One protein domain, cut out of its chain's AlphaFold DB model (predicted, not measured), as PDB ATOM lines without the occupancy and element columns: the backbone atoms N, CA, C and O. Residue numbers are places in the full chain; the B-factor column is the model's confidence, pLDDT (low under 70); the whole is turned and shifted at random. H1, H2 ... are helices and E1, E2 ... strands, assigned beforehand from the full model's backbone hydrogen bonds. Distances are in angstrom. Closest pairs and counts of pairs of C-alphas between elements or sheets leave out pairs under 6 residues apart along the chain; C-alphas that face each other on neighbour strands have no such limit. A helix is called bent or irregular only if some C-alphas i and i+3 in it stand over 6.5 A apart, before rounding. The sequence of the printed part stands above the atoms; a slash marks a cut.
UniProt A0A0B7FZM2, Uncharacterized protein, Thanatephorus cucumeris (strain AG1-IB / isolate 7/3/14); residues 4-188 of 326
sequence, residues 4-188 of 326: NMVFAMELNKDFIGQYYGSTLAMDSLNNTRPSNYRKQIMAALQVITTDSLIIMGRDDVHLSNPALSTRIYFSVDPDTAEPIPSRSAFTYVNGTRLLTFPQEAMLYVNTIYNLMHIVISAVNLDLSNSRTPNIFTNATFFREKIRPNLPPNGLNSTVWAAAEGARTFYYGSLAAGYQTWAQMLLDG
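This is residues 4 to 188 of the 326 residues of an uncharacterized protein of Thanatephorus cucumeris (strain AG1-IB / isolate 7/3/14) (UniProt A0A0B7FZM2). Two long helices, H2 and H4, run side by side in opposite ways and make the core. The long two-stranded hairpin E3 and E4 stands beside H4, the small hairpin E1 and E2 stands by H2, and the short helix H6 packs on H2. The 185 printed residues hold six named helices and four named strands, in the order E1 E2 H1 H2 H3 E3 E4 H4 H5 H6; the class is mixed, helices and strands, and both sheets are antiparallel pairs. The whole is compact, with a radius of gyration of the C-alphas of 16.7 A and spans of 49 by 41 by 29 A.

Look first at E3, residues 67 to 76, and E4, residues 83 to 92, an antiparallel hairpin: N 71 and O 89 are within hydrogen-bond range at 2.8 A. E4 bends by 60 degrees at residue 86. In H4, residues 103 to 126, the C-alpha of Ala 105 is 7.9 A from that of Phe 90, the closest pair with E4. H4 touches H2, residues 37 to 56, at a shallow tilt of 14 degrees, opposite ways; the closest C-alphas, of Ser 52 and Thr 111, are 5.6 A apart. H2 touches H6, residues 181 to 186, with residues 44 to 51 alone, at a steep tilt of 45 degrees; the closest C-alphas are those of Val 47 and Trp 181, 5.6 A. H5, residues 139 to 145, is close but not clearly touching H4, with the C-alphas of His 117 and Lys 145 closest at 7.1 A. H1, residues 26 to 30, is close but not clearly touching H2, with the C-alphas of Leu 29 and Lys 39 closest at 6.1 A. H3, residues 59 to 62, is near H4, and meets H2 only through their link. E1, residues 8 to 10, and E2, residues 13 to 16, form an antiparallel hairpin with N 13 and O 10 at 2.8 A; the closest C-alphas of E2 and H2, of Phe 15 and Leu 53, are 7.3 A apart. Every O i to N i+4 pair is within range in H2, H5 and H6, but 16 of 20 in H4 and 0 of 1 in H1, where O i to N i+3 gives 0 of 2; H3 is too short for an i+4 pair.

Find C-alpha 67 at (276.897, 367.257, 157.784), where E3 begins its 25.7 A; E4 spans 25.2 A. H4 begins at C-alpha 103, (289.212, 367.778, 154.796), and runs 35.6 A; it has a kink of 36 degrees near residue 110, and it is irregular, with C-alphas 107 and 110 7.2 A apart. H1 is only just irregular, with C-alphas 27 and 30 6.8 A apart. H2 spans 27.8 A, and H6 ends at C-alpha 186, (291.473, 389.228, 169.330).

The two C-alphas farthest apart, of Thr 32 and Thr 96, are 51.4 A apart. The printed part has no cut. The links H4 to H5, 12 residues, and H5 to H6, 35 residues, are long. The mean pLDDT of the printed part is 74.0; look for values under 70 at residues 4 to 34, 78 to 81 and 162 to 166.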
ATOM      1  N   ASN A   4     277.952 374.628 186.045       29.66
ATOM      2  CA  ASN A   4     277.749 373.467 185.176       29.66
ATOM      3  C   ASN A   4     278.241 373.818 183.771       29.66
ATOM      4  O   ASN A   4     278.079 374.950 183.327       29.66
ATOM      5  N   MET A   5     278.825 372.859 183.062       33.12
ATOM      6  CA  MET A   5     279.189 373.017 181.657       33.12
ATOM      7  C   MET A   5     279.085 371.647 180.982       33.12
ATOM      8  O   MET A   5     279.924 370.774 181.178       33.12
ATOM      9  N   VAL A   6     278.024 371.449 180.206       33.69
ATOM     10  CA  VAL A   6     277.881 370.328 179.270       33.69
ATOM     11  C   VAL A   6     277.758 370.972 177.907       33.69
ATOM     12  O   VAL A   6     276.870 371.798 177.749       33.69
ATOM     13  N   PHE A   7     278.646 370.634 176.973       40.09
ATOM     14  CA  PHE A   7     278.596 371.137 175.601       40.09
ATOM     15  C   PHE A   7     278.104 370.022 174.694       40.09
ATOM     16  O   PHE A   7     278.796 369.026 174.484       40.09
ATOM     17  N   ALA A   8     276.897 370.192 174.171       37.72
ATOM     18  CA  ALA A   8     276.382 369.380 173.085       37.72
ATOM     19  C   ALA A   8     275.898 370.331 171.993       37.72
ATOM     20  O   ALA A   8     274.989 371.128 172.213       37.72
ATOM     21  N   MET A   9     276.537 370.258 170.826       37.91
ATOM     22  CA  MET A   9     276.021 370.890 169.624       37.91
ATOM     23  C   MET A   9     275.194 369.849 168.874       37.91
ATOM     24  O   MET A   9     275.723 368.841 168.407       37.91
ATOM     25  N   GLU A  10     273.892 370.087 168.784       37.72
ATOM     26  CA  GLU A  10     272.996 369.356 167.897       37.72
ATOM     27  C   GLU A  10     272.611 370.350 166.799       37.72
ATOM     28  O   GLU A  10     272.095 371.411 167.107       37.72
ATOM     29  N   LEU A  11     272.895 370.068 165.526       35.78
ATOM     30  CA  LEU A  11     272.777 371.051 164.428       35.78
ATOM     31  C   LEU A  11     271.377 371.683 164.271       35.78
ATOM     32  O   LEU A  11     271.250 372.741 163.670       35.78
ATOM     33  N   ASN A  12     270.348 371.079 164.875       32.28
ATOM     34  CA  ASN A  12     268.964 371.565 164.887       32.28
ATOM     35  C   ASN A  12     268.497 372.132 166.243       32.28
ATOM     36  O   ASN A  12     267.312 372.434 166.397       32.28
ATOM     37  N   LYS A  13     269.372 372.224 167.251       31.30
ATOM     38  CA  LYS A  13     269.066 372.813 168.561       31.30
ATOM     39  C   LYS A  13     270.230 373.693 168.993       31.30
ATOM     40  O   LYS A  13     271.368 373.236 169.025       31.30
ATOM     41  N   ASP A  14     269.924 374.944 169.327       32.31
ATOM     42  CA  ASP A  14     270.879 375.936 169.828       32.31
ATOM     43  C   ASP A  14     271.899 375.349 170.813       32.31
ATOM     44  O   ASP A  14     271.603 374.405 171.547       32.31
ATOM     45  N   PHE A  15     273.090 375.950 170.849       37.28
ATOM     46  CA  PHE A  15     274.200 375.583 171.728       37.28
ATOM     47  C   PHE A  15     273.721 375.236 173.150       37.28
ATOM     48  O   PHE A  15     273.405 376.116 173.954       37.28
ATOM     49  N   ILE A  16     273.680 373.943 173.489       35.31
ATOM     50  CA  ILE A  16     273.351 373.513 174.845       35.31
ATOM     51  C   ILE A  16     274.649 373.614 175.636       35.31
ATOM     52  O   ILE A  16     275.484 372.716 175.583       35.31
ATOM     53  N   GLY A  17     274.819 374.747 176.315       34.62
ATOM     54  CA  GLY A  17     275.890 375.024 177.265       34.62
ATOM     55  C   GLY A  17     275.347 375.901 178.384       34.62
ATOM     56  O   GLY A  17     275.355 377.122 178.281       34.62
ATOM     57  N   GLN A  18     274.818 375.294 179.448       35.56
ATOM     58  CA  GLN A  18     274.266 376.051 180.576       35.56
ATOM     59  C   GLN A  18     275.360 376.380 181.596       35.56
ATOM     60  O   GLN A  18     275.562 375.613 182.533       35.56
ATOM     61  N   TYR A  19     276.028 377.528 181.445       38.25
ATOM     62  CA  TYR A  19     276.848 378.091 182.521       38.25
ATOM     63  C   TYR A  19     275.932 378.723 183.569       38.25
ATOM     64  O   TYR A  19     275.443 379.841 183.412       38.25
ATOM     65  N   TYR A  20     275.683 377.994 184.652       37.56
ATOM     66  CA  TYR A  20     275.096 378.586 185.846       37.56
ATOM     67  C   TYR A  20     276.195 379.325 186.601       37.56
ATOM     68  O   TYR A  20     277.275 378.790 186.796       37.56
ATOM     69  N   GLY A  21     275.927 380.557 187.012       34.88
ATOM     70  CA  GLY A  21     276.714 381.260 188.012       34.88
ATOM     71  C   GLY A  21     275.730 381.847 189.006       34.88
ATOM     72  O   GLY A  21     274.846 382.614 188.627       34.88
ATOM     73  N   SER A  22     275.833 381.477 190.282       34.16
ATOM     74  CA  SER A  22     275.000 382.103 191.310       34.16
ATOM     75  C   SER A  22     275.335 383.599 191.356       34.16
ATOM     76  O   SER A  22     276.501 383.916 191.593       34.16
ATOM     77  N   THR A  23     274.312 384.443 191.147       39.94
ATOM     78  CA  THR A  23     274.252 385.925 191.254       39.94
ATOM     79  C   THR A  23     274.512 386.810 190.026       39.94
ATOM     80  O   THR A  23     274.583 388.027 190.186       39.94
ATOM     81  N   LEU A  24     274.546 386.290 188.795       43.44
ATOM     82  CA  LEU A  24     274.485 387.161 187.609       43.44
ATOM     83  C   LEU A  24     273.064 387.208 187.052       43.44
ATOM     84  O   LEU A  24     272.639 386.307 186.335       43.44
ATOM     85  N   ALA A  25     272.340 388.287 187.356       42.34
ATOM     86  CA  ALA A  25     271.237 388.688 186.493       42.34
ATOM     87  C   ALA A  25     271.828 388.947 185.100       42.34
ATOM     88  O   ALA A  25     272.800 389.702 184.976       42.34
ATOM     89  N   MET A  26     271.274 388.299 184.076       47.19
ATOM     90  CA  MET A  26     271.678 388.461 182.674       47.19
ATOM     91  C   MET A  26     271.725 389.946 182.255       47.19
ATOM     92  O   MET A  26     272.627 390.365 181.535       47.19
ATOM     93  N   ASP A  27     270.870 390.773 182.859       45.22
ATOM     94  CA  ASP A  27     270.779 392.226 182.653       45.22
ATOM     95  C   ASP A  27     271.991 393.027 183.185       45.22
ATOM     96  O   ASP A  27     272.170 394.203 182.870       45.22
ATOM     97  N   SER A  28     272.865 392.410 183.989       49.28
ATOM     98  CA  SER A  28     274.026 393.074 184.605       49.28
ATOM     99  C   SER A  28     275.284 393.089 183.730       49.28
ATOM    100  O   SER A  28     276.265 393.758 184.082       49.28
ATOM    101  N   LEU A  29     275.278 392.403 182.579       54.31
ATOM    102  CA  LEU A  29     276.405 392.371 181.634       54.31
ATOM    103  C   LEU A  29     276.749 393.765 181.075       54.31
ATOM    104  O   LEU A  29     277.910 394.013 180.762       54.31
ATOM    105  N   ASN A  30     275.788 394.697 181.065       50.53
ATOM    106  CA  ASN A  30     275.912 396.024 180.451       50.53
ATOM    107  C   ASN A  30     276.397 397.157 181.402       50.53
ATOM    108  O   ASN A  30     276.464 398.309 180.989       50.53
ATOM    109  N   ASN A  31     276.734 396.879 182.678       55.78
ATOM    110  CA  ASN A  31     277.058 397.930 183.675       55.78
ATOM    111  C   ASN A  31     278.540 397.994 184.144       55.78
ATOM    112  O   ASN A  31     279.119 396.970 184.529       55.78
ATOM    113  N   THR A  32     279.097 399.223 184.127       54.53
ATOM    114  CA  THR A  32     280.293 399.886 184.748       54.53
ATOM    115  C   THR A  32     281.612 399.159 185.075       54.53
ATOM    116  O   THR A  32     282.611 399.842 185.294       54.53
ATOM    117  N   ARG A  33     281.699 397.824 185.100       59.81
ATOM    118  CA  ARG A  33     282.960 397.092 185.358       59.81
ATOM    119  C   ARG A  33     283.209 396.021 184.290       59.81
ATOM    120  O   ARG A  33     282.958 394.843 184.555       59.81
ATOM    121  N   PRO A  34     283.688 396.410 183.092       63.22
ATOM    122  CA  PRO A  34     283.970 395.478 181.995       63.22
ATOM    123  C   PRO A  34     285.081 394.478 182.339       63.22
ATOM    124  O   PRO A  34     285.148 393.401 181.758       63.22
ATOM    125  N   SER A  35     285.915 394.796 183.332       70.69
ATOM    126  CA  SER A  35     286.980 393.916 183.801       70.69
ATOM    127  C   SER A  35     286.505 392.773 184.700       70.69
ATOM    128  O   SER A  35     287.325 391.957 185.090       70.69
ATOM    129  N   ASN A  36     285.223 392.677 185.080       79.69
ATOM    130  CA  ASN A  36     284.769 391.575 185.934       79.69
ATOM    131  C   ASN A  36     284.959 390.217 185.233       79.69
ATOM    132  O   ASN A  36     284.437 390.011 184.137       79.69
ATOM    133  N   TYR A  37     285.639 389.274 185.891       80.94
ATOM    134  CA  TYR A  37     286.033 388.006 185.269       80.94
ATOM    135  C   TYR A  37     284.849 387.202 184.706       80.94
ATOM    136  O   TYR A  37     284.926 386.683 183.596       80.94
ATOM    137  N   ARG A  38     283.718 387.135 185.422       75.44
ATOM    138  CA  ARG A  38     282.545 386.371 184.964       75.44
ATOM    139  C   ARG A  38     281.918 387.004 183.734       75.44
ATOM    140  O   ARG A  38     281.454 386.292 182.851       75.44
ATOM    141  N   LYS A  39     281.916 388.338 183.668       76.00
ATOM    142  CA  LYS A  39     281.446 389.066 182.484       76.00
ATOM    143  C   LYS A  39     282.366 388.819 181.299       76.00
ATOM    144  O   LYS A  39     281.864 388.584 180.209       76.00
ATOM    145  N   GLN A  40     283.681 388.810 181.517       83.75
ATOM    146  CA  GLN A  40     284.653 388.471 180.478       83.75
ATOM    147  C   GLN A  40     284.456 387.045 179.952       83.75
ATOM    148  O   GLN A  40     284.411 386.854 178.739       83.75
ATOM    149  N   ILE A  41     284.257 386.063 180.840       84.25
ATOM    150  CA  ILE A  41     283.946 384.676 180.458       84.25
ATOM    151  C   ILE A  41     282.656 384.618 179.637       84.25
ATOM    152  O   ILE A  41     282.646 384.038 178.555       84.25
ATOM    153  N   MET A  42     281.581 385.240 180.122       81.38
ATOM    154  CA  MET A  42     280.284 385.257 179.441       81.38
ATOM    155  C   MET A  42     280.338 385.925 178.077       81.38
ATOM    156  O   MET A  42     279.785 385.397 177.117       81.38
ATOM    157  N   ALA A  43     281.023 387.063 177.985       82.94
ATOM    158  CA  ALA A  43     281.214 387.783 176.741       82.94
ATOM    159  C   ALA A  43     281.972 386.917 175.731       82.94
ATOM    160  O   ALA A  43     281.480 386.692 174.630       82.94
ATOM    161  N   ALA A  44     283.127 386.371 176.130       88.31
ATOM    162  CA  ALA A  44     283.946 385.519 175.274       88.31
ATOM    163  C   ALA A  44     283.178 384.272 174.811       88.31
ATOM    164  O   ALA A  44     283.179 383.954 173.623       88.31
ATOM    165  N   LEU A  45     282.469 383.601 175.725       85.75
ATOM    166  CA  LEU A  45     281.622 382.459 175.389       85.75
ATOM    167  C   LEU A  45     280.522 382.857 174.411       85.75
ATOM    168  O   LEU A  45     280.352 382.184 173.402       85.75
ATOM    169  N   GLN A  46     279.794 383.945 174.654       83.12
ATOM    170  CA  GLN A  46     278.691 384.345 173.786       83.12
ATOM    171  C   GLN A  46     279.162 384.671 172.368       83.12
ATOM    172  O   GLN A  46     278.565 384.202 171.399       83.12
ATOM    173  N   VAL A  47     280.212 385.478 172.225       87.50
ATOM    174  CA  VAL A  47     280.650 385.917 170.898       87.50
ATOM    175  C   VAL A  47     281.241 384.745 170.100       87.50
ATOM    176  O   VAL A  47     280.941 384.589 168.920       87.50
ATOM    177  N   ILE A  48     281.969 383.835 170.757       88.50
ATOM    178  CA  ILE A  48     282.573 382.664 170.099       88.50
ATOM    179  C   ILE A  48     281.543 381.567 169.815       88.50
ATOM    180  O   ILE A  48     281.607 380.921 168.770       88.50
ATOM    181  N   THR A  49     280.555 381.370 170.690       83.81
ATOM    182  CA  THR A  49     279.423 380.472 170.400       83.81
ATOM    183  C   THR A  49     278.560 381.010 169.269       83.81
ATOM    184  O   THR A  49     278.124 380.219 168.441       83.81
ATOM    185  N   THR A  50     278.381 382.330 169.169       84.00
ATOM    186  CA  THR A  50     277.680 382.959 168.038       84.00
ATOM    187  C   THR A  50     278.409 382.685 166.725       84.00
ATOM    188  O   THR A  50     277.783 382.217 165.777       84.00
ATOM    189  N   ASP A  51     279.732 382.882 166.679       85.50
ATOM    190  CA  ASP A  51     280.549 382.477 165.524       85.50
ATOM    191  C   ASP A  51     280.359 380.996 165.193       85.50
ATOM    192  O   ASP A  51     280.173 380.630 164.034       85.50
ATOM    193  N   SER A  52     280.382 380.145 166.220       83.12
ATOM    194  CA  SER A  52     280.281 378.699 166.045       83.12
ATOM    195  C   SER A  52     278.941 378.273 165.465       83.12
ATOM    196  O   SER A  52     278.903 377.468 164.540       83.12
ATOM    197  N   LEU A  53     277.850 378.833 165.983       79.12
ATOM    198  CA  LEU A  53     276.495 378.549 165.521       79.12
ATOM    199  C   LEU A  53     276.301 378.964 164.067       79.12
ATOM    200  O   LEU A  53     275.681 378.231 163.309       79.12
ATOM    201  N   ILE A  54     276.845 380.111 163.670       81.19
ATOM    202  CA  ILE A  54     276.670 380.621 162.309       81.19
ATOM    203  C   ILE A  54     277.512 379.819 161.324       81.19
ATOM    204  O   ILE A  54     277.003 379.365 160.305       81.19
ATOM    205  N   ILE A  55     278.780 379.575 161.658       83.25
ATOM    206  CA  ILE A  55     279.691 378.834 160.784       83.25
ATOM    207  C   ILE A  55     279.251 377.375 160.644       83.25
ATOM    208  O   ILE A  55     279.257 376.827 159.550       83.25
ATOM    209  N   MET A  56     278.869 376.721 161.741       79.81
ATOM    210  CA  MET A  56     278.511 375.303 161.700       79.81
ATOM    211  C   MET A  56     277.038 375.059 161.355       79.81
ATOM    212  O   MET A  56     276.712 373.979 160.879       79.81
ATOM    213  N   GLY A  57     276.150 376.025 161.600       75.50
ATOM    214  CA  GLY A  57     274.716 375.922 161.303       75.50
ATOM    215  C   GLY A  57     274.352 376.202 159.842       75.50
ATOM    216  O   GLY A  57     273.177 376.135 159.491       75.50
ATOM    217  N   ARG A  58     275.343 376.535 159.009       76.38
ATOM    218  CA  ARG A  58     275.219 376.758 157.560       76.38
ATOM    219  C   ARG A  58     276.109 375.817 156.765       76.38
ATOM    220  O   ARG A  58     276.723 376.175 155.758       76.38
ATOM    221  N   ASP A  59     276.204 374.587 157.244       74.88
ATOM    222  CA  ASP A  59     276.907 373.523 156.548       74.88
ATOM    223  C   ASP A  59     276.346 373.280 155.136       74.88
ATOM    224  O   ASP A  59     277.100 372.903 154.246       74.88
ATOM    225  N   ASP A  60     275.070 373.594 154.898       70.19
ATOM    226  CA  ASP A  60     274.424 373.610 153.584       70.19
ATOM    227  C   ASP A  60     275.015 374.611 152.584       70.19
ATOM    228  O   ASP A  60     274.911 374.406 151.373       70.19
ATOM    229  N   VAL A  61     275.660 375.668 153.074       78.62
ATOM    230  CA  VAL A  61     276.323 376.683 152.246       78.62
ATOM    231  C   VAL A  61     277.809 376.369 152.068       78.62
ATOM    232  O   VAL A  61     278.376 376.632 151.005       78.62
ATOM    233  N   HIS A  62     278.462 375.823 153.097       78.56
ATOM    234  CA  HIS A  62     279.916 375.603 153.094       78.56
ATOM    235  C   HIS A  62     280.325 374.233 152.553       78.56
ATOM    236  O   HIS A  62     281.462 374.072 152.106       78.56
ATOM    237  N   LEU A  63     279.422 373.252 152.598       80.44
ATOM    238  CA  LEU A  63     279.670 371.884 152.162       80.44
ATOM    239  C   LEU A  63     278.748 371.512 151.005       80.44
ATOM    240  O   LEU A  63     277.536 371.685 151.065       80.44
ATOM    241  N   SER A  64     279.309 370.862 149.985       82.00
ATOM    242  CA  SER A  64     278.518 370.278 148.891       82.00
ATOM    243  C   SER A  64     277.545 369.192 149.371       82.00
ATOM    244  O   SER A  64     276.567 368.886 148.693       82.00
ATOM    245  N   ASN A  65     277.835 368.573 150.518       81.19
ATOM    246  CA  ASN A  65     276.974 367.616 151.199       81.19
ATOM    247  C   ASN A  65     276.931 368.004 152.686       81.19
ATOM    248  O   ASN A  65     277.959 367.857 153.354       81.19
ATOM    249  N   PRO A  66     275.793 368.501 153.200       82.50
ATOM    250  CA  PRO A  66     275.692 368.961 154.580       82.50
ATOM    251  C   PRO A  66     275.977 367.828 155.577       82.50
ATOM    252  O   PRO A  66     275.669 366.649 155.335       82.50
ATOM    253  N   ALA A  67     276.580 368.176 156.707       77.25
ATOM    254  CA  ALA A  67     276.897 367.257 157.784       77.25
ATOM    255  C   ALA A  67     275.709 367.168 158.752       77.25
ATOM    256  O   ALA A  67     275.436 368.080 159.512       77.25
ATOM    257  N   LEU A  68     275.049 366.012 158.825       74.94
ATOM    258  CA  LEU A  68     274.018 365.733 159.830       74.94
ATOM    259  C   LEU A  68     274.583 365.684 161.263       74.94
ATOM    260  O   LEU A  68     273.878 365.954 162.234       74.94
ATOM    261  N   SER A  69     275.836 365.255 161.421       74.81
ATOM    262  CA  SER A  69     276.519 365.217 162.715       74.81
ATOM    263  C   SER A  69     278.025 365.264 162.521       74.81
ATOM    264  O   SER A  69     278.594 364.417 161.830       74.81
ATOM    265  N   THR A  70     278.671 366.147 163.276       72.94
ATOM    266  CA  THR A  70     280.128 366.261 163.366       72.94
ATOM    267  C   THR A  70     280.578 365.925 164.778       72.94
ATOM    268  O   THR A  70     280.106 366.508 165.752       72.94
ATOM    269  N   ARG A  71     281.500 364.971 164.914       73.94
ATOM    270  CA  ARG A  71     282.161 364.660 166.186       73.94
ATOM    271  C   ARG A  71     283.656 364.775 165.993       73.94
ATOM    272  O   ARG A  71     284.198 364.127 165.104       73.94
ATOM    273  N   ILE A  72     284.315 365.546 166.846       71.81
ATOM    274  CA  ILE A  72     285.772 365.635 166.891       71.81
ATOM    275  C   ILE A  72     286.215 365.225 168.290       71.81
ATOM    276  O   ILE A  72     285.693 365.708 169.292       71.81
ATOM    277  N   TYR A  73     287.149 364.288 168.343       74.25
ATOM    278  CA  TYR A  73     287.758 363.788 169.561       74.25
ATOM    279  C   TYR A  73     289.116 364.447 169.723       74.25
ATOM    280  O   TYR A  73     289.934 364.420 168.802       74.25
ATOM    281  N   PHE A  74     289.377 364.975 170.910       71.69
ATOM    282  CA  PHE A  74     290.651 365.587 171.249       71.69
ATOM    283  C   PHE A  74     291.381 364.695 172.248       71.69
ATOM    284  O   PHE A  74     290.801 364.263 173.243       71.69
ATOM    285  N   SER A  75     292.640 364.390 171.959       74.25
ATOM    286  CA  SER A  75     293.586 363.881 172.949       74.25
ATOM    287  C   SER A  75     294.262 365.067 173.619       74.25
ATOM    288  O   SER A  75     294.543 366.057 172.956       74.25
ATOM    289  N   VAL A  76     294.540 364.969 174.912       70.50
ATOM    290  CA  VAL A  76     295.320 365.992 175.607       70.50
ATOM    291  C   VAL A  76     296.790 365.617 175.496       70.50
ATOM    292  O   VAL A  76     297.157 364.488 175.828       70.50
ATOM    293  N   ASP A  77     297.604 366.543 175.006       70.81
ATOM    294  CA  ASP A  77     299.056 366.424 175.043       70.81
ATOM    295  C   ASP A  77     299.517 366.358 176.513       70.81
ATOM    296  O   ASP A  77     299.180 367.253 177.293       70.81
ATOM    297  N   PRO A  78     300.240 365.305 176.930       67.19
ATOM    298  CA  PRO A  78     300.663 365.153 178.318       67.19
ATOM    299  C   PRO A  78     301.671 366.219 178.771       67.19
ATOM    300  O   PRO A  78     301.725 366.513 179.965       67.19
ATOM    301  N   ASP A  79     302.436 366.799 177.845       68.12
ATOM    302  CA  ASP A  79     303.510 367.748 178.142       68.12
ATOM    303  C   ASP A  79     303.005 369.195 178.107       68.12
ATOM    304  O   ASP A  79     303.387 370.014 178.947       68.12
ATOM    305  N   THR A  80     302.118 369.516 177.160       67.75
ATOM    306  CA  THR A  80     301.600 370.885 176.974       67.75
ATOM    307  C   THR A  80     300.196 371.099 177.545       67.75
ATOM    308  O   THR A  80     299.745 372.239 177.662       67.75
ATOM    309  N   ALA A  81     299.497 370.022 177.925       66.88
ATOM    310  CA  ALA A  81     298.075 370.020 178.278       66.88
ATOM    311  C   ALA A  81     297.159 370.582 177.169       66.88
ATOM    312  O   ALA A  81     296.006 370.944 177.430       66.88
ATOM    313  N   GLU A  82     297.644 370.649 175.925       71.50
ATOM    314  CA  GLU A  82     296.880 371.176 174.800       71.50
ATOM    315  C   GLU A  82     295.962 370.109 174.188       71.50
ATOM    316  O   GLU A  82     296.363 368.954 174.016       71.50
ATOM    317  N   PRO A  83     294.715 370.468 173.830       71.88
ATOM    318  CA  PRO A  83     293.823 369.556 173.133       71.88
ATOM    319  C   PRO A  83     294.248 369.416 171.665       71.88
ATOM    320  O   PRO A  83     294.094 370.337 170.866       71.88
ATOM    321  N   ILE A  84     294.723 368.236 171.284       75.19
ATOM    322  CA  ILE A  84     295.089 367.883 169.910       75.19
ATOM    323  C   ILE A  84     293.953 367.056 169.290       75.19
ATOM    324  O   ILE A  84     293.557 366.039 169.869       75.19
ATOM    325  N   PRO A  85     293.407 367.433 168.118       74.69
ATOM    326  CA  PRO A  85     292.408 366.617 167.438       74.69
ATOM    327  C   PRO A  85     293.020 365.264 167.051       74.69
ATOM    328  O   PRO A  85     294.025 365.199 166.352       74.69
ATOM    329  N   SER A  86     292.412 364.173 167.516       74.50
ATOM    330  CA  SER A  86     292.927 362.809 167.328       74.50
ATOM    331  C   SER A  86     292.078 361.980 166.372       74.50
ATOM    332  O   SER A  86     292.604 361.198 165.582       74.50
ATOM    333  N   ARG A  87     290.750 362.113 166.451       73.38
ATOM    334  CA  ARG A  87     289.793 361.366 165.624       73.38
ATOM    335  C   ARG A  87     288.589 362.238 165.321       73.38
ATOM    336  O   ARG A  87     288.262 363.135 166.090       73.38
ATOM    337  N   SER A  88     287.867 361.917 164.259       75.25
ATOM    338  CA  SER A  88     286.566 362.520 163.988       75.25
ATOM    339  C   SER A  88     285.593 361.508 163.410       75.25
ATOM    340  O   SER A  88     285.990 360.486 162.856       75.25
ATOM    341  N   ALA A  89     284.307 361.797 163.546       78.06
ATOM    342  CA  ALA A  89     283.251 361.092 162.850       78.06
ATOM    343  C   ALA A  89     282.305 362.112 162.224       78.06
ATOM    344  O   ALA A  89     281.735 362.944 162.934       78.06
ATOM    345  N   PHE A  90     282.138 362.014 160.910       80.88
ATOM    346  CA  PHE A  90     281.195 362.810 160.135       80.88
ATOM    347  C   PHE A  90     280.096 361.901 159.625       80.88
ATOM    348  O   PHE A  90     280.372 360.853 159.039       80.88
ATOM    349  N   THR A  91     278.858 362.308 159.852       82.62
ATOM    350  CA  THR A  91     277.686 361.704 159.230       82.62
ATOM    351  C   THR A  91     277.059 362.771 158.361       82.62
ATOM    352  O   THR A  91     276.676 363.815 158.876       82.62
ATOM    353  N   TYR A  92     276.963 362.517 157.064       84.75
ATOM    354  CA  TYR A  92     276.348 363.432 156.113       84.75
ATOM    355  C   TYR A  92     274.854 363.157 155.949       84.75
ATOM    356  O   TYR A  92     274.376 362.062 156.264       84.75
ATOM    357  N   VAL A  93     274.116 364.132 155.411       83.19
ATOM    358  CA  VAL A  93     272.670 364.006 155.154       83.19
ATOM    359  C   VAL A  93     272.357 362.860 154.185       83.19
ATOM    360  O   VAL A  93     271.356 362.168 154.353       83.19
ATOM    361  N   ASN A  94     273.247 362.570 153.233       83.56
ATOM    362  CA  ASN A  94     273.105 361.425 152.326       83.56
ATOM    363  C   ASN A  94     273.340 360.044 152.992       83.56
ATOM    364  O   ASN A  94     273.384 359.032 152.296       83.56
ATOM    365  N   GLY A  95     273.549 359.988 154.312       81.31
ATOM    366  CA  GLY A  95     273.791 358.759 155.074       81.31
ATOM    367  C   GLY A  95     275.234 358.246 155.024       81.31
ATOM    368  O   GLY A  95     275.558 357.266 155.699       81.31
ATOM    369  N   THR A  96     276.123 358.905 154.273       86.50
ATOM    370  CA  THR A  96     277.547 358.549 154.241       86.50
ATOM    371  C   THR A  96     278.183 358.880 155.584       86.50
ATOM    372  O   THR A  96     277.980 359.964 156.133       86.50
ATOM    373  N   ARG A  97     278.978 357.947 156.112       84.50
ATOM    374  CA  ARG A  97     279.696 358.129 157.371       84.50
ATOM    375  C   ARG A  97     281.190 357.958 157.160       84.50
ATOM    376  O   ARG A  97     281.637 356.891 156.750       84.50
ATOM    377  N   LEU A  98     281.956 358.986 157.506       82.38
ATOM    378  CA  LEU A  98     283.414 358.944 157.508       82.38
ATOM    379  C   LEU A  98     283.906 358.850 158.952       82.38
ATOM    380  O   LEU A  98     283.506 359.632 159.813       82.38
ATOM    381  N   LEU A  99     284.753 357.855 159.216       77.12
ATOM    382  CA  LEU A  99     285.412 357.635 160.513       77.12
ATOM    383  C   LEU A  99     286.854 358.164 160.535       77.12
ATOM    384  O   LEU A  99     287.579 357.976 161.510       77.12
ATOM    385  N   THR A 100     287.277 358.778 159.435       75.56
ATOM    386  CA  THR A 100     288.550 359.478 159.277       75.56
ATOM    387  C   THR A 100     288.340 360.981 159.464       75.56
ATOM    388  O   THR A 100     287.227 361.420 159.754       75.56
ATOM    389  N   PHE A 101     289.412 361.767 159.352       73.19
ATOM    390  CA  PHE A 101     289.359 363.227 159.374       73.19
ATOM    391  C   PHE A 101     289.145 363.760 157.954       73.19
ATOM    392  O   PHE A 101     290.126 363.869 157.218       73.19
ATOM    393  N   PRO A 102     287.890 364.010 157.512       77.31
ATOM    394  CA  PRO A 102     287.667 364.565 156.187       77.31
ATOM    395  C   PRO A 102     288.231 365.986 156.132       77.31
ATOM    396  O   PRO A 102     288.305 366.676 157.150       77.31
ATOM    397  N   GLN A 103     288.643 366.438 154.951       78.19
ATOM    398  CA  GLN A 103     289.212 367.778 154.796       78.19
ATOM    399  C   GLN A 103     288.186 368.860 155.173       78.19
ATOM    400  O   GLN A 103     288.531 369.882 155.758       78.19
ATOM    401  N   GLU A 104     286.912 368.570 154.938       76.75
ATOM    402  CA  GLU A 104     285.735 369.335 155.330       76.75
ATOM    403  C   GLU A 104     285.662 369.556 156.848       76.75
ATOM    404  O   GLU A 104     285.204 370.600 157.303       76.75
ATOM    405  N   ALA A 105     286.176 368.621 157.655       73.81
ATOM    406  CA  ALA A 105     286.214 368.787 159.102       73.81
ATOM    407  C   ALA A 105     287.111 369.944 159.538       73.81
ATOM    408  O   ALA A 105     286.833 370.578 160.557       73.81
ATOM    409  N   MET A 106     288.165 370.234 158.766       78.56
ATOM    410  CA  MET A 106     289.101 371.319 159.066       78.56
ATOM    411  C   MET A 106     288.415 372.686 159.073       78.56
ATOM    412  O   MET A 106     288.891 373.578 159.774       78.56
ATOM    413  N   LEU A 107     287.282 372.836 158.372       80.56
ATOM    414  CA  LEU A 107     286.473 374.059 158.396       80.56
ATOM    415  C   LEU A 107     286.021 374.406 159.822       80.56
ATOM    416  O   LEU A 107     286.044 375.569 160.219       80.56
ATOM    417  N   TYR A 108     285.668 373.392 160.613       81.50
ATOM    418  CA  TYR A 108     285.089 373.567 161.947       81.50
ATOM    419  C   TYR A 108     286.110 373.437 163.080       81.50
ATOM    420  O   TYR A 108     285.791 373.725 164.234       81.50
ATOM    421  N   VAL A 109     287.352 373.035 162.784       82.38
ATOM    422  CA  VAL A 109     288.388 372.825 163.811       82.38
ATOM    423  C   VAL A 109     288.656 374.094 164.600       82.38
ATOM    424  O   VAL A 109     288.605 374.048 165.822       82.38
ATOM    425  N   ASN A 110     288.899 375.223 163.931       87.06
ATOM    426  CA  ASN A 110     289.203 376.487 164.615       87.06
ATOM    427  C   ASN A 110     288.056 376.929 165.529       87.06
ATOM    428  O   ASN A 110     288.285 377.381 166.648       87.06
ATOM    429  N   THR A 111     286.825 376.740 165.060       86.00
ATOM    430  CA  THR A 111     285.605 377.036 165.809       86.00
ATOM    431  C   THR A 111     285.532 376.207 167.096       86.00
ATOM    432  O   THR A 111     285.418 376.752 168.195       86.00
ATOM    433  N   ILE A 112     285.675 374.885 166.977       82.19
ATOM    434  CA  ILE A 112     285.621 373.957 168.116       82.19
ATOM    435  C   ILE A 112     286.805 374.189 169.067       82.19
ATOM    436  O   ILE A 112     286.635 374.182 170.286       82.19
ATOM    437  N   TYR A 113     287.991 374.452 168.520       86.06
ATOM    438  CA  TYR A 113     289.204 374.736 169.281       86.06
ATOM    439  C   TYR A 113     289.047 375.991 170.147       86.06
ATOM    440  O   TYR A 113     289.334 375.953 171.345       86.06
ATOM    441  N   ASN A 114     288.519 377.079 169.578       90.19
ATOM    442  CA  ASN A 114     288.248 378.311 170.317       90.19
ATOM    443  C   ASN A 114     287.283 378.074 171.485       90.19
ATOM    444  O   ASN A 114     287.560 378.507 172.604       90.19
ATOM    445  N   LEU A 115     286.181 377.351 171.246       85.31
ATOM    446  CA  LEU A 115     285.225 376.995 172.298       85.31
ATOM    447  C   LEU A 115     285.901 376.214 173.427       85.31
ATOM    448  O   LEU A 115     285.750 376.570 174.595       85.31
ATOM    449  N   MET A 116     286.679 375.185 173.088       82.88
ATOM    450  CA  MET A 116     287.381 374.371 174.080       82.88
ATOM    451  C   MET A 116     288.340 375.197 174.934       82.88
ATOM    452  O   MET A 116     288.305 375.080 176.157       82.88
ATOM    453  N   HIS A 117     289.164 376.053 174.326       86.75
ATOM    454  CA  HIS A 117     290.130 376.873 175.067       86.75
ATOM    455  C   HIS A 117     289.465 377.849 176.030       86.75
ATOM    456  O   HIS A 117     289.932 378.012 177.161       86.75
ATOM    457  N   ILE A 118     288.351 378.457 175.618       87.19
ATOM    458  CA  ILE A 118     287.577 379.377 176.461       87.19
ATOM    459  C   ILE A 118     286.970 378.647 177.643       87.19
ATOM    460  O   ILE A 118     287.086 379.100 178.779       87.19
ATOM    461  N   VAL A 119     286.375 377.490 177.390       82.69
ATOM    462  CA  VAL A 119     285.766 376.652 178.418       82.69
ATOM    463  C   VAL A 119     286.804 376.143 179.410       82.69
ATOM    464  O   VAL A 119     286.640 376.329 180.612       82.69
ATOM    465  N   ILE A 120     287.888 375.536 178.923       80.06
ATOM    466  CA  ILE A 120     288.956 374.987 179.766       80.06
ATOM    467  C   ILE A 120     289.575 376.103 180.609       80.06
ATOM    468  O   ILE A 120     289.774 375.928 181.809       80.06
ATOM    469  N   SER A 121     289.820 377.273 180.015       85.19
ATOM    470  CA  SER A 121     290.336 378.427 180.752       85.19
ATOM    471  C   SER A 121     289.333 378.952 181.778       85.19
ATOM    472  O   SER A 121     289.727 379.264 182.897       85.19
ATOM    473  N   ALA A 122     288.040 379.014 181.458       82.31
ATOM    474  CA  ALA A 122     287.017 379.433 182.416       82.31
ATOM    475  C   ALA A 122     286.969 378.478 183.617       82.31
ATOM    476  O   ALA A 122     287.000 378.929 184.758       82.31
ATOM    477  N   VAL A 123     286.998 377.166 183.362       77.75
ATOM    478  CA  VAL A 123     287.028 376.130 184.404       77.75
ATOM    479  C   VAL A 123     288.301 376.221 185.239       77.75
ATOM    480  O   VAL A 123     288.220 376.244 186.463       77.75
ATOM    481  N   ASN A 124     289.477 376.317 184.612       78.81
ATOM    482  CA  ASN A 124     290.742 376.457 185.337       78.81
ATOM    483  C   ASN A 124     290.747 377.706 186.226       78.81
ATOM    484  O   ASN A 124     291.243 377.650 187.351       78.81
ATOM    485  N   LEU A 125     290.164 378.810 185.751       79.62
ATOM    486  CA  LEU A 125     290.051 380.039 186.528       79.62
ATOM    487  C   LEU A 125     289.069 379.893 187.697       79.62
ATOM    488  O   LEU A 125     289.395 380.286 188.813       79.62
ATOM    489  N   ASP A 126     287.903 379.285 187.465       75.44
ATOM    490  CA  ASP A 126     286.901 379.019 188.507       75.44
ATOM    491  C   ASP A 126     287.422 378.040 189.574       75.44
ATOM    492  O   ASP A 126     287.039 378.143 190.739       75.44
ATOM    493  N   LEU A 127     288.331 377.129 189.207       73.56
ATOM    494  CA  LEU A 127     289.035 376.216 190.116       73.56
ATOM    495  C   LEU A 127     290.254 376.851 190.805       73.56
ATOM    496  O   LEU A 127     290.945 376.162 191.556       73.56
ATOM    497  N   SER A 128     290.541 378.130 190.543       74.44
ATOM    498  CA  SER A 128     291.741 378.821 191.030       74.44
ATOM    499  C   SER A 128     293.040 378.065 190.690       74.44
ATOM    500  O   SER A 128     294.028 378.108 191.431       74.44
ATOM    501  N   ASN A 129     293.057 377.355 189.558       73.62
ATOM    502  CA  ASN A 129     294.225 376.625 189.092       73.62
ATOM    503  C   ASN A 129     295.222 377.597 188.446       73.62
ATOM    504  O   ASN A 129     295.056 378.012 187.300       73.62
ATOM    505  N   SER A 130     296.279 377.935 189.182       73.25
ATOM    506  CA  SER A 130     297.350 378.825 188.722       73.25
ATOM    507  C   SER A 130     298.475 378.116 187.963       73.25
ATOM    508  O   SER A 130     299.391 378.783 187.486       73.25
ATOM    509  N   ARG A 131     298.444 376.779 187.847       70.50
ATOM    510  CA  ARG A 131     299.536 376.015 187.214       70.50
ATOM    511  C   ARG A 131     299.579 376.173 185.699       70.50
ATOM    512  O   ARG A 131     300.655 376.102 185.117       70.50
ATOM    513  N   THR A 132     298.426 376.353 185.066       74.06
ATOM    514  CA  THR A 132     298.309 376.479 183.611       74.06
ATOM    515  C   THR A 132     298.055 377.932 183.227       74.06
ATOM    516  O   THR A 132     297.196 378.564 183.854       74.06
ATOM    517  N   PRO A 133     298.723 378.463 182.186       84.38
ATOM    518  CA  PRO A 133     298.369 379.757 181.617       84.38
ATOM    519  C   PRO A 133     296.880 379.808 181.261       84.38
ATOM    520  O   PRO A 133     296.275 378.800 180.893       84.38
ATOM    521  N   ASN A 134     296.276 380.985 181.397       87.81
ATOM    522  CA  ASN A 134     294.839 381.154 181.255       87.81
ATOM    523  C   ASN A 134     294.537 382.339 180.341       87.81
ATOM    524  O   ASN A 134     295.083 383.426 180.536       87.81
ATOM    525  N   ILE A 135     293.655 382.145 179.357       90.31
ATOM    526  CA  ILE A 135     293.356 383.189 178.366       90.31
ATOM    527  C   ILE A 135     292.701 384.427 179.001       90.31
ATOM    528  O   ILE A 135     292.811 385.529 178.476       90.31
ATOM    529  N   PHE A 136     292.022 384.271 180.140       89.31
ATOM    530  CA  PHE A 136     291.345 385.382 180.799       89.31
ATOM    531  C   PHE A 136     292.303 386.241 181.614       89.31
ATOM    532  O   PHE A 136     292.056 387.434 181.734       89.31
ATOM    533  N   THR A 137     293.391 385.671 182.145       88.38
ATOM    534  CA  THR A 137     294.381 386.390 182.970       88.38
ATOM    535  C   THR A 137     295.646 386.777 182.212       88.38
ATOM    536  O   THR A 137     296.429 387.570 182.719       88.38
ATOM    537  N   ASN A 138     295.867 386.231 181.014       89.69
ATOM    538  CA  ASN A 138     297.045 386.509 180.203       89.69
ATOM    539  C   ASN A 138     296.640 386.803 178.749       89.69
ATOM    540  O   ASN A 138     296.340 385.893 177.973       89.69
ATOM    541  N   ALA A 139     296.685 388.085 178.371       88.50
ATOM    542  CA  ALA A 139     296.340 388.550 177.025       88.50
ATOM    543  C   ALA A 139     297.246 387.964 175.926       88.50
ATOM    544  O   ALA A 139     296.791 387.711 174.810       88.50
ATOM    545  N   THR A 140     298.527 387.729 176.229       90.69
ATOM    546  CA  THR A 140     299.470 387.126 175.278       90.69
ATOM    547  C   THR A 140     299.077 385.684 174.987       90.69
ATOM    548  O   THR A 140     298.976 385.296 173.825       90.69
ATOM    549  N   PHE A 141     298.764 384.917 176.034       89.50
ATOM    550  CA  PHE A 141     298.309 383.534 175.896       89.50
ATOM    551  C   PHE A 141     296.961 383.442 175.163       89.50
ATOM    552  O   PHE A 141     296.768 382.571 174.320       89.50
ATOM    553  N   PHE A 142     296.046 384.382 175.418       90.88
ATOM    554  CA  PHE A 142     294.792 384.491 174.669       90.88
ATOM    555  C   PHE A 142     295.021 384.628 173.156       90.88
ATOM    556  O   PHE A 142     294.441 383.863 172.386       90.88
ATOM    557  N   ARG A 143     295.901 385.544 172.731       91.81
ATOM    558  CA  ARG A 143     296.217 385.755 171.305       91.81
ATOM    559  C   ARG A 143     296.931 384.570 170.659       91.81
ATOM    560  O   ARG A 143     296.825 384.384 169.452       91.81
ATOM    561  N   GLU A 144     297.657 383.784 171.445       91.19
ATOM    562  CA  GLU A 144     298.321 382.572 170.967       91.19
ATOM    563  C   GLU A 144     297.321 381.432 170.716       91.19
ATOM    564  O   GLU A 144     297.427 380.717 169.716       91.19
ATOM    565  N   LYS A 145     296.347 381.251 171.620       90.25
ATOM    566  CA  LYS A 145     295.432 380.100 171.586       90.25
ATOM    567  C   LYS A 145     294.167 380.334 170.773       90.25
ATOM    568  O   LYS A 145     293.695 379.401 170.126       90.25
ATOM    569  N   ILE A 146     293.619 381.545 170.782       92.25
ATOM    570  CA  ILE A 146     292.387 381.844 170.054       92.25
ATOM    571  C   ILE A 146     292.699 382.149 168.592       92.25
ATOM    572  O   ILE A 146     293.544 382.975 168.254       92.25
ATOM    573  N   ARG A 147     291.997 381.455 167.701       92.94
ATOM    574  CA  ARG A 147     292.090 381.631 166.254       92.94
ATOM    575  C   ARG A 147     291.046 382.646 165.791       92.94
ATOM    576  O   ARG A 147     289.930 382.625 166.301       92.94
ATOM    577  N   PRO A 148     291.327 383.462 164.763       92.12
ATOM    578  CA  PRO A 148     290.373 384.453 164.264       92.12
ATOM    579  C   PRO A 148     289.182 383.823 163.523       92.12
ATOM    580  O   PRO A 148     288.271 384.535 163.129       92.12
ATOM    581  N   ASN A 149     289.173 382.502 163.317       90.50
ATOM    582  CA  ASN A 149     288.074 381.758 162.693       90.50
ATOM    583  C   ASN A 149     287.681 382.250 161.283       90.50
ATOM    584  O   ASN A 149     286.531 382.139 160.869       90.50
ATOM    585  N   LEU A 150     288.647 382.820 160.559       89.69
ATOM    586  CA  LEU A 150     288.471 383.329 159.199       89.69
ATOM    587  C   LEU A 150     288.118 382.207 158.213       89.69
ATOM    588  O   LEU A 150     288.517 381.058 158.445       89.69
ATOM    589  N   PRO A 151     287.424 382.532 157.106       86.19
ATOM    590  CA  PRO A 151     287.125 381.553 156.073       86.19
ATOM    591  C   PRO A 151     288.436 380.969 155.519       86.19
ATOM    592  O   PRO A 151     289.369 381.721 155.214       86.19
ATOM    593  N   PRO A 152     288.545 379.640 155.399       83.69
ATOM    594  CA  PRO A 152     289.714 379.011 154.810       83.69
ATOM    595  C   PRO A 152     289.809 379.305 153.310       83.69
ATOM    596  O   PRO A 152     288.825 379.624 152.641       83.69
ATOM    597  N   ASN A 153     291.024 379.174 152.775       79.50
ATOM    598  CA  ASN A 153     291.320 379.449 151.371       79.50
ATOM    599  C   ASN A 153     290.377 378.665 150.443       79.50
ATOM    600  O   ASN A 153     290.314 377.441 150.515       79.50
ATOM    601  N   GLY A 154     289.680 379.377 149.555       75.19
ATOM    602  CA  GLY A 154     288.723 378.798 148.606       75.19
ATOM    603  C   GLY A 154     287.251 378.983 148.987       75.19
ATOM    604  O   GLY A 154     286.401 378.851 148.111       75.19
ATOM    605  N   LEU A 155     286.940 379.360 150.234       78.69
ATOM    606  CA  LEU A 155     285.598 379.800 150.629       78.69
ATOM    607  C   LEU A 155     285.490 381.326 150.576       78.69
ATOM    608  O   LEU A 155     286.399 382.053 150.977       78.69
ATOM    609  N   ASN A 156     284.368 381.823 150.055       78.12
ATOM    610  CA  ASN A 156     284.145 383.256 149.920       78.12
ATOM    611  C   ASN A 156     283.755 383.874 151.276       78.12
ATOM    612  O   ASN A 156     282.832 383.414 151.940       78.12
ATOM    613  N   SER A 157     284.416 384.969 151.661       71.62
ATOM    614  CA  SER A 157     284.089 385.744 152.872       71.62
ATOM    615  C   SER A 157     282.642 386.251 152.929       71.62
ATOM    616  O   SER A 157     282.116 386.491 154.015       71.62
ATOM    617  N   THR A 158     281.973 386.389 151.778       72.88
ATOM    618  CA  THR A 158     280.576 386.849 151.693       72.88
ATOM    619  C   THR A 158     279.545 385.788 152.078       72.88
ATOM    620  O   THR A 158     278.359 386.093 152.102       72.88
ATOM    621  N   VAL A 159     279.966 384.550 152.331       72.50
ATOM    622  CA  VAL A 159     279.111 383.456 152.832       72.50
ATOM    623  C   VAL A 159     279.625 382.941 154.178       72.50
ATOM    624  O   VAL A 159     279.508 381.766 154.509       72.50
ATOM    625  N   TRP A 160     280.290 383.825 154.925       82.62
ATOM    626  CA  TRP A 160     280.843 383.555 156.248       82.62
ATOM    627  C   TRP A 160     280.190 384.454 157.306       82.62
ATOM    628  O   TRP A 160     279.342 385.291 156.985       82.62
ATOM    629  N   ALA A 161     280.609 384.322 158.569       73.56
ATOM    630  CA  ALA A 161     279.913 384.883 159.733       73.56
ATOM    631  C   ALA A 161     279.467 386.361 159.599       73.56
ATOM    632  O   ALA A 161     278.322 386.688 159.913       73.56
ATOM    633  N   ALA A 162     280.316 387.270 159.105       67.12
ATOM    634  CA  ALA A 162     279.959 388.689 158.967       67.12
ATOM    635  C   ALA A 162     278.895 388.992 157.911       67.12
ATOM    636  O   ALA A 162     278.056 389.869 158.124       67.12
ATOM    637  N   ALA A 163     278.918 388.294 156.780       60.59
ATOM    638  CA  ALA A 163     277.989 388.561 155.688       60.59
ATOM    639  C   ALA A 163     276.570 388.061 155.993       60.59
ATOM    640  O   ALA A 163     275.592 388.582 155.462       60.59
ATOM    641  N   GLU A 164     276.454 387.106 156.911       62.38
ATOM    642  CA  GLU A 164     275.188 386.483 157.297       62.38
ATOM    643  C   GLU A 164     274.460 387.218 158.429       62.38
ATOM    644  O   GLU A 164     273.413 386.778 158.904       62.38
ATOM    645  N   GLY A 165     274.989 388.368 158.857       64.56
ATOM    646  CA  GLY A 165     274.368 389.178 159.894       64.56
ATOM    647  C   GLY A 165     274.520 388.568 161.283       64.56
ATOM    648  O   GLY A 165     273.561 388.595 162.055       64.56
ATOM    649  N   ALA A 166     275.713 388.054 161.613       69.50
ATOM    650  CA  ALA A 166     276.013 387.542 162.944       69.50
ATOM    651  C   ALA A 166     275.652 388.550 164.033       69.50
ATOM    652  O   ALA A 166     276.298 389.592 164.196       69.50
ATOM    653  N   ARG A 167     274.601 388.219 164.783       77.19
ATOM    654  CA  ARG A 167     274.098 389.026 165.884       77.19
ATOM    655  C   ARG A 167     274.222 388.248 167.173       77.19
ATOM    656  O   ARG A 167     273.666 387.166 167.321       77.19
ATOM    657  N   THR A 168     274.934 388.839 168.112       74.00
ATOM    658  CA  THR A 168     274.910 388.392 169.498       74.00
ATOM    659  C   THR A 168     273.706 389.019 170.186       74.00
ATOM    660  O   THR A 168     273.260 390.112 169.829       74.00
ATOM    661  N   PHE A 169     273.191 388.346 171.209       71.50
ATOM    662  CA  PHE A 169     272.063 388.866 171.978       71.50
ATOM    663  C   PHE A 169     272.418 390.163 172.733       71.50
ATOM    664  O   PHE A 169     271.579 391.053 172.826       71.50
ATOM    665  N   TYR A 170     273.658 390.306 173.228       71.44
ATOM    666  CA  TYR A 170     274.062 391.465 174.042       71.44
ATOM    667  C   TYR A 170     274.863 392.533 173.294       71.44
ATOM    668  O   TYR A 170     274.755 393.708 173.631       71.44
ATOM    669  N   TYR A 171     275.665 392.158 172.296       79.19
ATOM    670  CA  TYR A 171     276.579 393.082 171.614       79.19
ATOM    671  C   TYR A 171     276.098 393.476 170.216       79.19
ATOM    672  O   TYR A 171     276.785 394.211 169.511       79.19
ATOM    673  N   GLY A 172     274.906 393.024 169.818       84.31
ATOM    674  CA  GLY A 172     274.319 393.356 168.529       84.31
ATOM    675  C   GLY A 172     275.107 392.732 167.383       84.31
ATOM    676  O   GLY A 172     275.444 391.552 167.433       84.31
ATOM    677  N   SER A 173     275.359 393.507 166.331       86.00
ATOM    678  CA  SER A 173     276.052 393.054 165.122       86.00
ATOM    679  C   SER A 173     277.569 393.197 165.212       86.00
ATOM    680  O   SER A 173     278.078 394.067 165.920       86.00
ATOM    681  N   LEU A 174     278.278 392.406 164.405       86.50
ATOM    682  CA  LEU A 174     279.706 392.604 164.152       86.50
ATOM    683  C   LEU A 174     280.016 394.050 163.744       86.50
ATOM    684  O   LEU A 174     279.286 394.667 162.961       86.50
ATOM    685  N   ALA A 175     281.114 394.585 164.274       86.56
ATOM    686  CA  ALA A 175     281.603 395.898 163.884       86.56
ATOM    687  C   ALA A 175     282.141 395.874 162.443       86.56
ATOM    688  O   ALA A 175     282.693 394.873 161.981       86.56
ATOM    689  N   ALA A 176     282.009 396.999 161.737       83.88
ATOM    690  CA  ALA A 176     282.508 397.129 160.371       83.88
ATOM    691  C   ALA A 176     284.020 396.834 160.302       83.88
ATOM    692  O   ALA A 176     284.792 397.336 161.119       83.88
ATOM    693  N   GLY A 177     284.428 396.029 159.317       84.81
ATOM    694  CA  GLY A 177     285.820 395.605 159.111       84.81
ATOM    695  C   GLY A 177     286.174 394.230 159.690       84.81
ATOM    696  O   GLY A 177     287.214 393.683 159.328       84.81
ATOM    697  N   TYR A 178     285.308 393.639 160.520       89.06
ATOM    698  CA  TYR A 178     285.497 392.292 161.063       89.06
ATOM    699  C   TYR A 178     284.687 391.254 160.292       89.06
ATOM    700  O   TYR A 178     283.526 391.491 159.962       89.06
ATOM    701  N   GLN A 179     285.292 390.091 160.031       88.75
ATOM    702  CA  GLN A 179     284.611 388.961 159.391       88.75
ATOM    703  C   GLN A 179     283.985 387.988 160.397       88.75
ATOM    704  O   GLN A 179     283.067 387.253 160.044       88.75
ATOM    705  N   THR A 180     284.482 387.973 161.632       90.88
ATOM    706  CA  THR A 180     284.063 387.055 162.696       90.88
ATOM    707  C   THR A 180     284.168 387.724 164.062       90.88
ATOM    708  O   THR A 180     284.932 388.680 164.257       90.88
ATOM    709  N   TRP A 181     283.432 387.200 165.038       91.50
ATOM    710  CA  TRP A 181     283.525 387.651 166.421       91.50
ATOM    711  C   TRP A 181     284.856 387.276 167.055       91.50
ATOM    712  O   TRP A 181     285.382 388.046 167.851       91.50
ATOM    713  N   ALA A 182     285.434 386.135 166.686       92.88
ATOM    714  CA  ALA A 182     286.747 385.716 167.148       92.88
ATOM    715  C   ALA A 182     287.840 386.701 166.713       92.88
ATOM    716  O   ALA A 182     288.699 387.055 167.518       92.88
ATOM    717  N   GLN A 183     287.781 387.193 165.471       93.81
ATOM    718  CA  GLN A 183     288.681 388.243 164.994       93.81
ATOM    719  C   GLN A 183     288.481 389.541 165.786       93.81
ATOM    720  O   GLN A 183     289.453 390.147 166.227       93.81
ATOM    721  N   MET A 184     287.228 389.941 166.014       91.94
ATOM    722  CA  MET A 184     286.906 391.132 166.805       91.94
ATOM    723  C   MET A 184     287.396 391.015 168.261       91.94
ATOM    724  O   MET A 184     287.919 391.981 168.818       91.94
ATOM    725  N   LEU A 185     287.303 389.819 168.851       91.69
ATOM    726  CA  LEU A 185     287.741 389.528 170.218       91.69
ATOM    727  C   LEU A 185     289.261 389.564 170.368       91.69
ATOM    728  O   LEU A 185     289.757 390.048 171.383       91.69
ATOM    729  N   LEU A 186     290.008 389.117 169.355       92.69
ATOM    730  CA  LEU A 186     291.473 389.228 169.330       92.69
ATOM    731  C   LEU A 186     291.960 390.687 169.379       92.69
ATOM    732  O   LEU A 186     293.002 390.969 169.981       92.69
ATOM    733  N   ASP A 187     291.155 391.603 168.841       92.06
ATOM    734  CA  ASP A 187     291.369 393.053 168.881       92.06
ATOM    735  C   ASP A 187     290.829 393.715 170.166       92.06
ATOM    736  O   ASP A 187     290.825 394.941 170.284       92.06
ATOM    737  N   GLY A 188     290.379 392.923 171.146       87.62
ATOM    738  CA  GLY A 188     289.887 393.410 172.436       87.62
ATOM    739  C   GLY A 188     288.436 393.898 172.420       87.62
ATOM    740  O   GLY A 188     288.033 394.646 173.310       87.62
TER     741      GLY A 188